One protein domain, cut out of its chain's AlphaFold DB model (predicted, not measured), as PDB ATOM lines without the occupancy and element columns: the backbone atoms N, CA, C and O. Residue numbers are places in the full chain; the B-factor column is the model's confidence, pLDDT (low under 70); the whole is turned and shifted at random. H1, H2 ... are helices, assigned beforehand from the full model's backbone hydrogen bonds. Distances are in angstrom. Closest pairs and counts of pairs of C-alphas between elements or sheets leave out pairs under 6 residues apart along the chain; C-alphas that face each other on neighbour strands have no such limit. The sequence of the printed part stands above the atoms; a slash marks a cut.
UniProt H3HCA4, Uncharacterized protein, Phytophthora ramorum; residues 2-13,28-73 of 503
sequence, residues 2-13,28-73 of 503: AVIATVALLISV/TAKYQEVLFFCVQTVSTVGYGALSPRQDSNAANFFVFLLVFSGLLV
ATOM      1  N   ALA A   2     162.582  73.971  73.625       33.84
ATOM      2  CA  ALA A   2     162.026  72.744  73.033       33.84
ATOM      3  C   ALA A   2     161.084  71.963  73.976       33.84
ATOM      4  O   ALA A   2     159.985  71.623  73.575       33.84
ATOM      5  N   VAL A   3     161.444  71.775  75.253       44.22
ATOM      6  CA  VAL A   3     160.597  71.054  76.232       44.22
ATOM      7  C   VAL A   3     159.264  71.767  76.497       44.22
ATOM      8  O   VAL A   3     158.226  71.123  76.574       44.22
ATOM      9  N   ILE A   4     159.278  73.101  76.579       51.22
ATOM     10  CA  ILE A   4     158.071  73.918  76.786       51.22
ATOM     11  C   ILE A   4     157.170  73.847  75.547       51.22
ATOM     12  O   ILE A   4     155.965  73.685  75.690       51.22
ATOM     13  N   ALA A   5     157.749  73.887  74.342       48.16
ATOM     14  CA  ALA A   5     157.012  73.721  73.091       48.16
ATOM     15  C   ALA A   5     156.405  72.312  72.959       48.16
ATOM     16  O   ALA A   5     155.255  72.187  72.551       48.16
ATOM     17  N   THR A   6     157.121  71.256  73.363       48.00
ATOM     18  CA  THR A   6     156.607  69.875  73.335       48.00
ATOM     19  C   THR A   6     155.487  69.659  74.352       48.00
ATOM     20  O   THR A   6     154.494  69.008  74.037       48.00
ATOM     21  N   VAL A   7     155.599  70.233  75.555       51.97
ATOM     22  CA  VAL A   7     154.542  70.164  76.577       51.97
ATOM     23  C   VAL A   7     153.331  71.015  76.179       51.97
ATOM     24  O   VAL A   7     152.207  70.550  76.325       51.97
ATOM     25  N   ALA A   8     153.530  72.194  75.581       52.34
ATOM     26  CA  ALA A   8     152.454  73.013  75.014       52.34
ATOM     27  C   ALA A   8     151.729  72.304  73.855       52.34
ATOM     28  O   ALA A   8     150.502  72.337  73.783       52.34
ATOM     29  N   LEU A   9     152.469  71.596  72.992       53.56
ATOM     30  CA  LEU A   9     151.904  70.766  71.925       53.56
ATOM     31  C   LEU A   9     151.085  69.597  72.500       53.56
ATOM     32  O   LEU A   9     149.987  69.327  72.030       53.56
ATOM     33  N   LEU A  10     151.575  68.939  73.557       48.47
ATOM     34  CA  LEU A  10     150.875  67.838  74.237       48.47
ATOM     35  C   LEU A  10     149.625  68.305  75.005       48.47
ATOM     36  O   LEU A  10     148.610  67.606  75.006       48.47
ATOM     37  N   ILE A  11     149.666  69.500  75.602       52.09
ATOM     38  CA  ILE A  11     148.505  70.158  76.220       52.09
ATOM     39  C   ILE A  11     147.484  70.537  75.141       52.09
ATOM     40  O   ILE A  11     146.300  70.254  75.307       52.09
ATOM     41  N   SER A  12     147.932  71.073  74.001       54.03
ATOM     42  CA  SER A  12     147.069  71.381  72.854       54.03
ATOM     43  C   SER A  12     146.423  70.134  72.239       54.03
ATOM     44  O   SER A  12     145.319  70.232  71.715       54.03
ATOM     45  N   VAL A  13     147.080  68.971  72.306       50.41
ATOM     46  CA  VAL A  13     146.531  67.680  71.847       50.41
ATOM     47  C   VAL A  13     145.555  67.072  72.870       50.41
ATOM     48  O   VAL A  13     144.681  66.295  72.494       50.41
ATOM     49  N   THR A  28     147.929  79.835  65.250       60.72
ATOM     50  CA  THR A  28     149.004  80.679  65.792       60.72
ATOM     51  C   THR A  28     148.568  81.410  67.060       60.72
ATOM     52  O   THR A  28     149.330  81.459  68.024       60.72
ATOM     53  N   ALA A  29     147.333  81.922  67.090       65.44
ATOM     54  CA  ALA A  29     146.774  82.600  68.257       65.44
ATOM     55  C   ALA A  29     146.619  81.633  69.444       65.44
ATOM     56  O   ALA A  29     147.126  81.905  70.532       65.44
ATOM     57  N   LYS A  30     146.040  80.446  69.208       68.44
ATOM     58  CA  LYS A  30     145.894  79.404  70.242       68.44
ATOM     59  C   LYS A  30     147.246  78.908  70.767       68.44
ATOM     60  O   LYS A  30     147.401  78.698  71.967       68.44
ATOM     61  N   TYR A  31     148.252  78.760  69.903       72.44
ATOM     62  CA  TYR A  31     149.602  78.380  70.335       72.44
ATOM     63  C   TYR A  31     150.248  79.443  71.235       72.44
ATOM     64  O   TYR A  31     150.853  79.106  72.253       72.44
ATOM     65  N   GLN A  32     150.115  80.725  70.881       71.06
ATOM     66  CA  GLN A  32     150.654  81.829  71.678       71.06
ATOM     67  C   GLN A  32     150.008  81.893  73.065       71.06
ATOM     68  O   GLN A  32     150.725  82.007  74.058       71.06
ATOM     69  N   GLU A  33     148.686  81.748  73.158       73.50
ATOM     70  CA  GLU A  33     147.971  81.721  74.440       73.50
ATOM     71  C   GLU A  33     148.449  80.577  75.344       73.50
ATOM     72  O   GLU A  33     148.760  80.801  76.518       73.50
ATOM     73  N   VAL A  34     148.596  79.364  74.797       75.12
ATOM     74  CA  VAL A  34     149.103  78.201  75.546       75.12
ATOM     75  C   VAL A  34     150.561  78.403  75.967       75.12
ATOM     76  O   VAL A  34     150.928  78.063  77.093       75.12
ATOM     77  N   LEU A  35     151.398  78.992  75.107       77.25
ATOM     78  CA  LEU A  35     152.786  79.318  75.436       77.25
ATOM     79  C   LEU A  35     152.866  80.321  76.596       77.25
ATOM     80  O   LEU A  35     153.601  80.083  77.556       77.25
ATOM     81  N   PHE A  36     152.102  81.415  76.541       79.75
ATOM     82  CA  PHE A  36     152.076  82.416  77.609       79.75
ATOM     83  C   PHE A  36     151.514  81.847  78.913       79.75
ATOM     84  O   PHE A  36     152.081  82.114  79.973       79.75
ATOM     85  N   PHE A  37     150.485  80.998  78.851       81.25
ATOM     86  CA  PHE A  37     149.991  80.264  80.015       81.25
ATOM     87  C   PHE A  37     151.080  79.379  80.641       81.25
ATOM     88  O   PHE A  37     151.267  79.394  81.861       81.25
ATOM     89  N   CYS A  38     151.848  78.652  79.822       82.44
ATOM     90  CA  CYS A  38     152.954  77.823  80.300       82.44
ATOM     91  C   CYS A  38     154.041  78.665  80.982       82.44
ATOM     92  O   CYS A  38     154.499  78.302  82.064       82.44
ATOM     93  N   VAL A  39     154.432  79.796  80.383       83.56
ATOM     94  CA  VAL A  39     155.432  80.710  80.960       83.56
ATOM     95  C   VAL A  39     154.954  81.253  82.305       83.56
ATOM     96  O   VAL A  39     155.676  81.114  83.284       83.56
ATOM     97  N   GLN A  40     153.734  81.794  82.375       83.69
ATOM     98  CA  GLN A  40     153.166  82.375  83.600       83.69
ATOM     99  C   GLN A  40     153.032  81.358  84.737       83.69
ATOM    100  O   GLN A  40     153.150  81.725  85.908       83.69
ATOM    101  N   THR A  41     152.778  80.096  84.386       85.69
ATOM    102  CA  THR A  41     152.615  78.987  85.327       85.69
ATOM    103  C   THR A  41     153.969  78.489  85.839       85.69
ATOM    104  O   THR A  41     154.150  78.350  87.046       85.69
ATOM    105  N   VAL A  42     154.952  78.275  84.952       86.69
ATOM    106  CA  VAL A  42     156.312  77.845  85.336       86.69
ATOM    107  C   VAL A  42     157.054  78.938  86.107       86.69
ATOM    108  O   VAL A  42     157.768  78.630  87.056       86.69
ATOM    109  N   SER A  43     156.874  80.211  85.739       84.94
ATOM    110  CA  SER A  43     157.468  81.351  86.449       84.94
ATOM    111  C   SER A  43     156.702  81.749  87.713       84.94
ATOM    112  O   SER A  43     157.084  82.709  88.379       84.94
ATOM    113  N   THR A  44     155.595  81.065  88.023       88.12
ATOM    114  CA  THR A  44     154.704  81.351  89.161       88.12
ATOM    115  C   THR A  44     154.166  82.791  89.212       88.12
ATOM    116  O   THR A  44     153.824  83.284  90.279       88.12
ATOM    117  N   VAL A  45     154.085  83.481  88.066       90.69
ATOM    118  CA  VAL A  45     153.571  84.864  87.983       90.69
ATOM    119  C   VAL A  45     152.044  84.880  88.011       90.69
ATOM    120  O   VAL A  45     151.457  85.674  88.735       90.69
ATOM    121  N   GLY A  46     151.410  84.000  87.225       79.06
ATOM    122  CA  GLY A  46     149.973  83.711  87.284       79.06
ATOM    123  C   GLY A  46     149.032  84.924  87.321       79.06
ATOM    124  O   GLY A  46     148.312  85.099  88.298       79.06
ATOM    125  N   TYR A  47     148.947  85.713  86.242       78.44
ATOM    126  CA  TYR A  47     148.071  86.902  86.167       78.44
ATOM    127  C   TYR A  47     146.560  86.621  86.328       78.44
ATOM    128  O   TYR A  47     145.766  87.555  86.394       78.44
ATOM    129  N   GLY A  48     146.141  85.352  86.358       75.25
ATOM    130  CA  GLY A  48     144.770  84.936  86.674       75.25
ATOM    131  C   GLY A  48     143.779  84.965  85.506       75.25
ATOM    132  O   GLY A  48     142.682  84.435  85.642       75.25
ATOM    133  N   ALA A  49     144.156  85.520  84.350       72.38
ATOM    134  CA  ALA A  49     143.305  85.541  83.155       72.38
ATOM    135  C   ALA A  49     143.161  84.161  82.479       72.38
ATOM    136  O   ALA A  49     142.139  83.879  81.861       72.38
ATOM    137  N   LEU A  50     144.175  83.296  82.604       74.38
ATOM    138  CA  LEU A  50     144.206  81.944  82.041       74.38
ATOM    139  C   LEU A  50     144.316  80.928  83.182       74.38
ATOM    140  O   LEU A  50     145.202  81.037  84.030       74.38
ATOM    141  N   SER A  51     143.422  79.938  83.210       75.00
ATOM    142  CA  SER A  51     143.416  78.867  84.214       75.00
ATOM    143  C   SER A  51     142.948  77.543  83.598       75.00
ATOM    144  O   SER A  51     142.176  77.557  82.634       75.00
ATOM    145  N   PRO A  52     143.424  76.386  84.101       76.19
ATOM    146  CA  PRO A  52     142.968  75.096  83.608       76.19
ATOM    147  C   PRO A  52     141.485  74.900  83.929       76.19
ATOM    148  O   PRO A  52     140.991  75.291  84.988       76.19
ATOM    149  N   ARG A  53     140.769  74.252  83.010       76.06
ATOM    150  CA  ARG A  53     139.346  73.952  83.180       76.06
ATOM    151  C   ARG A  53     139.147  73.000  84.370       76.06
ATOM    152  O   ARG A  53     139.813  71.967  84.455       76.06
ATOM    153  N   GLN A  54     138.233  73.339  85.278       73.81
ATOM    154  CA  GLN A  54     138.019  72.606  86.539       73.81
ATOM    155  C   GLN A  54     137.448  71.192  86.348       73.81
ATOM    156  O   GLN A  54     137.617  70.336  87.208       73.81
ATOM    157  N   ASP A  55     136.789  70.936  85.223       78.00
ATOM    158  CA  ASP A  55     136.140  69.663  84.890       78.00
ATOM    159  C   ASP A  55     137.077  68.655  84.191       78.00
ATOM    160  O   ASP A  55     136.733  67.482  84.047       78.00
ATOM    161  N   SER A  56     138.270  69.085  83.759       80.94
ATOM    162  CA  SER A  56     139.207  68.252  83.005       80.94
ATOM    163  C   SER A  56     140.368  67.788  83.879       80.94
ATOM    164  O   SER A  56     141.364  68.492  84.073       80.94
ATOM    165  N   ASN A  57     140.284  66.546  84.357       80.00
ATOM    166  CA  ASN A  57     141.376  65.904  85.098       80.00
ATOM    167  C   ASN A  57     142.668  65.812  84.267       80.00
ATOM    168  O   ASN A  57     143.762  65.932  84.815       80.00
ATOM    169  N   ALA A  58     142.551  65.651  82.944       76.75
ATOM    170  CA  ALA A  58     143.701  65.595  82.045       76.75
ATOM    171  C   ALA A  58     144.455  66.935  81.996       76.75
ATOM    172  O   ALA A  58     145.676  66.955  82.141       76.75
ATOM    173  N   ALA A  59     143.741  68.059  81.861       72.81
ATOM    174  CA  ALA A  59     144.363  69.386  81.822       72.81
ATOM    175  C   ALA A  59     145.093  69.707  83.137       72.81
ATOM    176  O   ALA A  59     146.244  70.144  83.118       72.81
ATOM    177  N   ASN A  60     144.458  69.417  84.276       79.50
ATOM    178  CA  ASN A  60     145.067  69.604  85.594       79.50
ATOM    179  C   ASN A  60     146.306  68.711  85.800       79.50
ATOM    180  O   ASN A  60     147.303  69.169  86.357       79.50
ATOM    181  N   PHE A  61     146.295  67.471  85.294       81.69
ATOM    182  CA  PHE A  61     147.455  66.576  85.348       81.69
ATOM    183  C   PHE A  61     148.652  67.099  84.535       81.69
ATOM    184  O   PHE A  61     149.787  67.057  85.013       81.69
ATOM    185  N   PHE A  62     148.428  67.643  83.334       81.12
ATOM    186  CA  PHE A  62     149.514  68.227  82.539       81.12
ATOM    187  C   PHE A  62     150.067  69.520  83.140       81.12
ATOM    188  O   PHE A  62     151.277  69.729  83.099       81.12
ATOM    189  N   VAL A  63     149.217  70.360  83.737       82.25
ATOM    190  CA  VAL A  63     149.673  71.542  84.487       82.25
ATOM    191  C   VAL A  63     150.521  71.123  85.688       82.25
ATOM    192  O   VAL A  63     151.594  71.685  85.892       82.25
ATOM    193  N   PHE A  64     150.103  70.092  86.430       85.38
ATOM    194  CA  PHE A  64     150.916  69.500  87.495       85.38
ATOM    195  C   PHE A  64     152.286  69.039  86.974       85.38
ATOM    196  O   PHE A  64     153.312  69.405  87.546       85.38
ATOM    197  N   LEU A  65     152.321  68.293  85.864       85.31
ATOM    198  CA  LEU A  65     153.567  67.799  85.272       85.31
ATOM    199  C   LEU A  65     154.472  68.944  84.794       85.31
ATOM    200  O   LEU A  65     155.689  68.885  84.981       85.31
ATOM    201  N   LEU A  66     153.887  69.994  84.212       83.12
ATOM    202  CA  LEU A  66     154.592  71.198  83.778       83.12
ATOM    203  C   LEU A  66     155.230  71.932  84.964       83.12
ATOM    204  O   LEU A  66     156.419  72.244  84.906       83.12
ATOM    205  N   VAL A  67     154.473  72.178  86.039       87.44
ATOM    206  CA  VAL A  67     154.981  72.837  87.255       87.44
ATOM    207  C   VAL A  67     156.066  71.987  87.910       87.44
ATOM    208  O   VAL A  67     157.140  72.500  88.209       87.44
ATOM    209  N   PHE A  68     155.834  70.682  88.071       89.12
ATOM    210  CA  PHE A  68     156.812  69.759  88.645       89.12
ATOM    211  C   PHE A  68     158.127  69.757  87.852       89.12
ATOM    212  O   PHE A  68     159.206  69.905  88.425       89.12
ATOM    213  N   SER A  69     158.040  69.670  86.521       86.00
ATOM    214  CA  SER A  69     159.213  69.711  85.639       86.00
ATOM    215  C   SER A  69     159.908  71.074  85.678       86.00
ATOM    216  O   SER A  69     161.135  71.137  85.705       86.00
ATOM    217  N   GLY A  70     159.141  72.167  85.716       85.62
ATOM    218  CA  GLY A  70     159.663  73.529  85.825       85.62
ATOM    219  C   GLY A  70     160.441  73.757  87.121       85.62
ATOM    220  O   GLY A  70     161.566  74.256  87.082       85.62
ATOM    221  N   LEU A  71     159.889  73.314  88.254       89.75
ATOM    222  CA  LEU A  71     160.551  73.369  89.559       89.75
ATOM    223  C   LEU A  71     161.830  72.530  89.580       89.75
ATOM    224  O   LEU A  71     162.858  72.998  90.071       89.75
ATOM    225  N   LEU A  72     161.795  71.324  89.009       92.12
ATOM    226  CA  LEU A  72     162.958  70.443  88.927       92.12
ATOM    227  C   LEU A  72     164.080  71.084  88.098       92.12
ATOM    228  O   LEU A  72     165.217  71.158  88.561       92.12
ATOM    229  N   VAL A  73     163.768  71.607  86.908       89.00
ATOM    230  CA  VAL A  73     164.752  72.272  86.036       89.00
ATOM    231  C   VAL A  73     165.318  73.533  86.690       89.00
ATOM    232  O   VAL A  73     166.532  73.729  86.665       89.00
TER     233      VAL A  73
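What this domain is: This is residues 2 to 13 and 28 to 73 of the 503 residues of an uncharacterized protein of Phytophthora ramorum (UniProt H3HCA4). Two helices, H1 and H3, run side by side in opposite directions, their lines only 5 degrees from parallel, and a third, H2, crosses them on one side: it packs on H1 at a steep angle and reaches H3 with its last residues, 38 to 42. From the end of H2 a long loop, residues 43 to 56, swings round to the start of H3. The printed part has 58 residues with three named helices, H1, H2 and H3 in that order along the chain, and no named strand, an all-helix class. The whole is compact, with a radius of gyration of the C-alphas of 10.7 A, and rounded, spanning 25 by 25 by 23 A.

Where its parts are: Find C-alpha 2 at (162.026, 72.744, 73.033); from there H1, residues 2 to 13, runs 16.3 A to C-alpha 13 at (146.531, 67.680, 71.847). The next printed residue is Thr 28, where H2, residues 28 to 42, begins; it covers 21.1 A from first to last C-alpha. Residues 43 to 56 have no named element. Then look for H3, residues 57 to 73, the longest helix by residues, which runs 24.2 A and ends with C-alpha 73 at (164.752, 72.272, 86.036).

How they stand to each other: Begin at H1 and look for the place where it touches H2: their closest C-alphas are those of Ala 8 and Val 34, 6.2 A apart. H1 and H2 stand at a steep tilt of 63 degrees and run opposite ways. H1 and H3 only just touch, with 3 pairs of C-alphas within 8 A, through residues 7 to 11 of H1 and 59 to 66 of H3; the closest C-alphas are those of Ile 11 and Phe 62, 6.7 A apart. These two run opposite ways at a shallow tilt of 5 degrees. H2 touches H3 with residues 38 to 42 alone, which meet residues 66 to 71 of H3; the closest C-alphas are those of Val 42 and Gly 70, 5.5 A apart. H2 and H3 run the same way at a steep tilt of 58 degrees. The helix packing is mostly crossed, only just: 1 of the 3 touching pairs is at a shallow tilt. In H1, H2 and H3 every O i to N i+4 pair is within hydrogen-bond range.

The domain as a whole: The two C-alphas farthest apart are those of Ala 29 and Leu 72, at 28.9 A. Residues 14 to 27 are cut out and not printed, and C-alphas 13 and 28 are 14.6 A apart across this cut, which the link from H1 to H2 spans. The link from H2 to H3, 14 residues, is long. Look at the B-factor column for the model's confidence: the mean pLDDT of the printed part is 73.5, and residues 2 to 13 and 28 to 30 are under 70; H1 has a mean of 49.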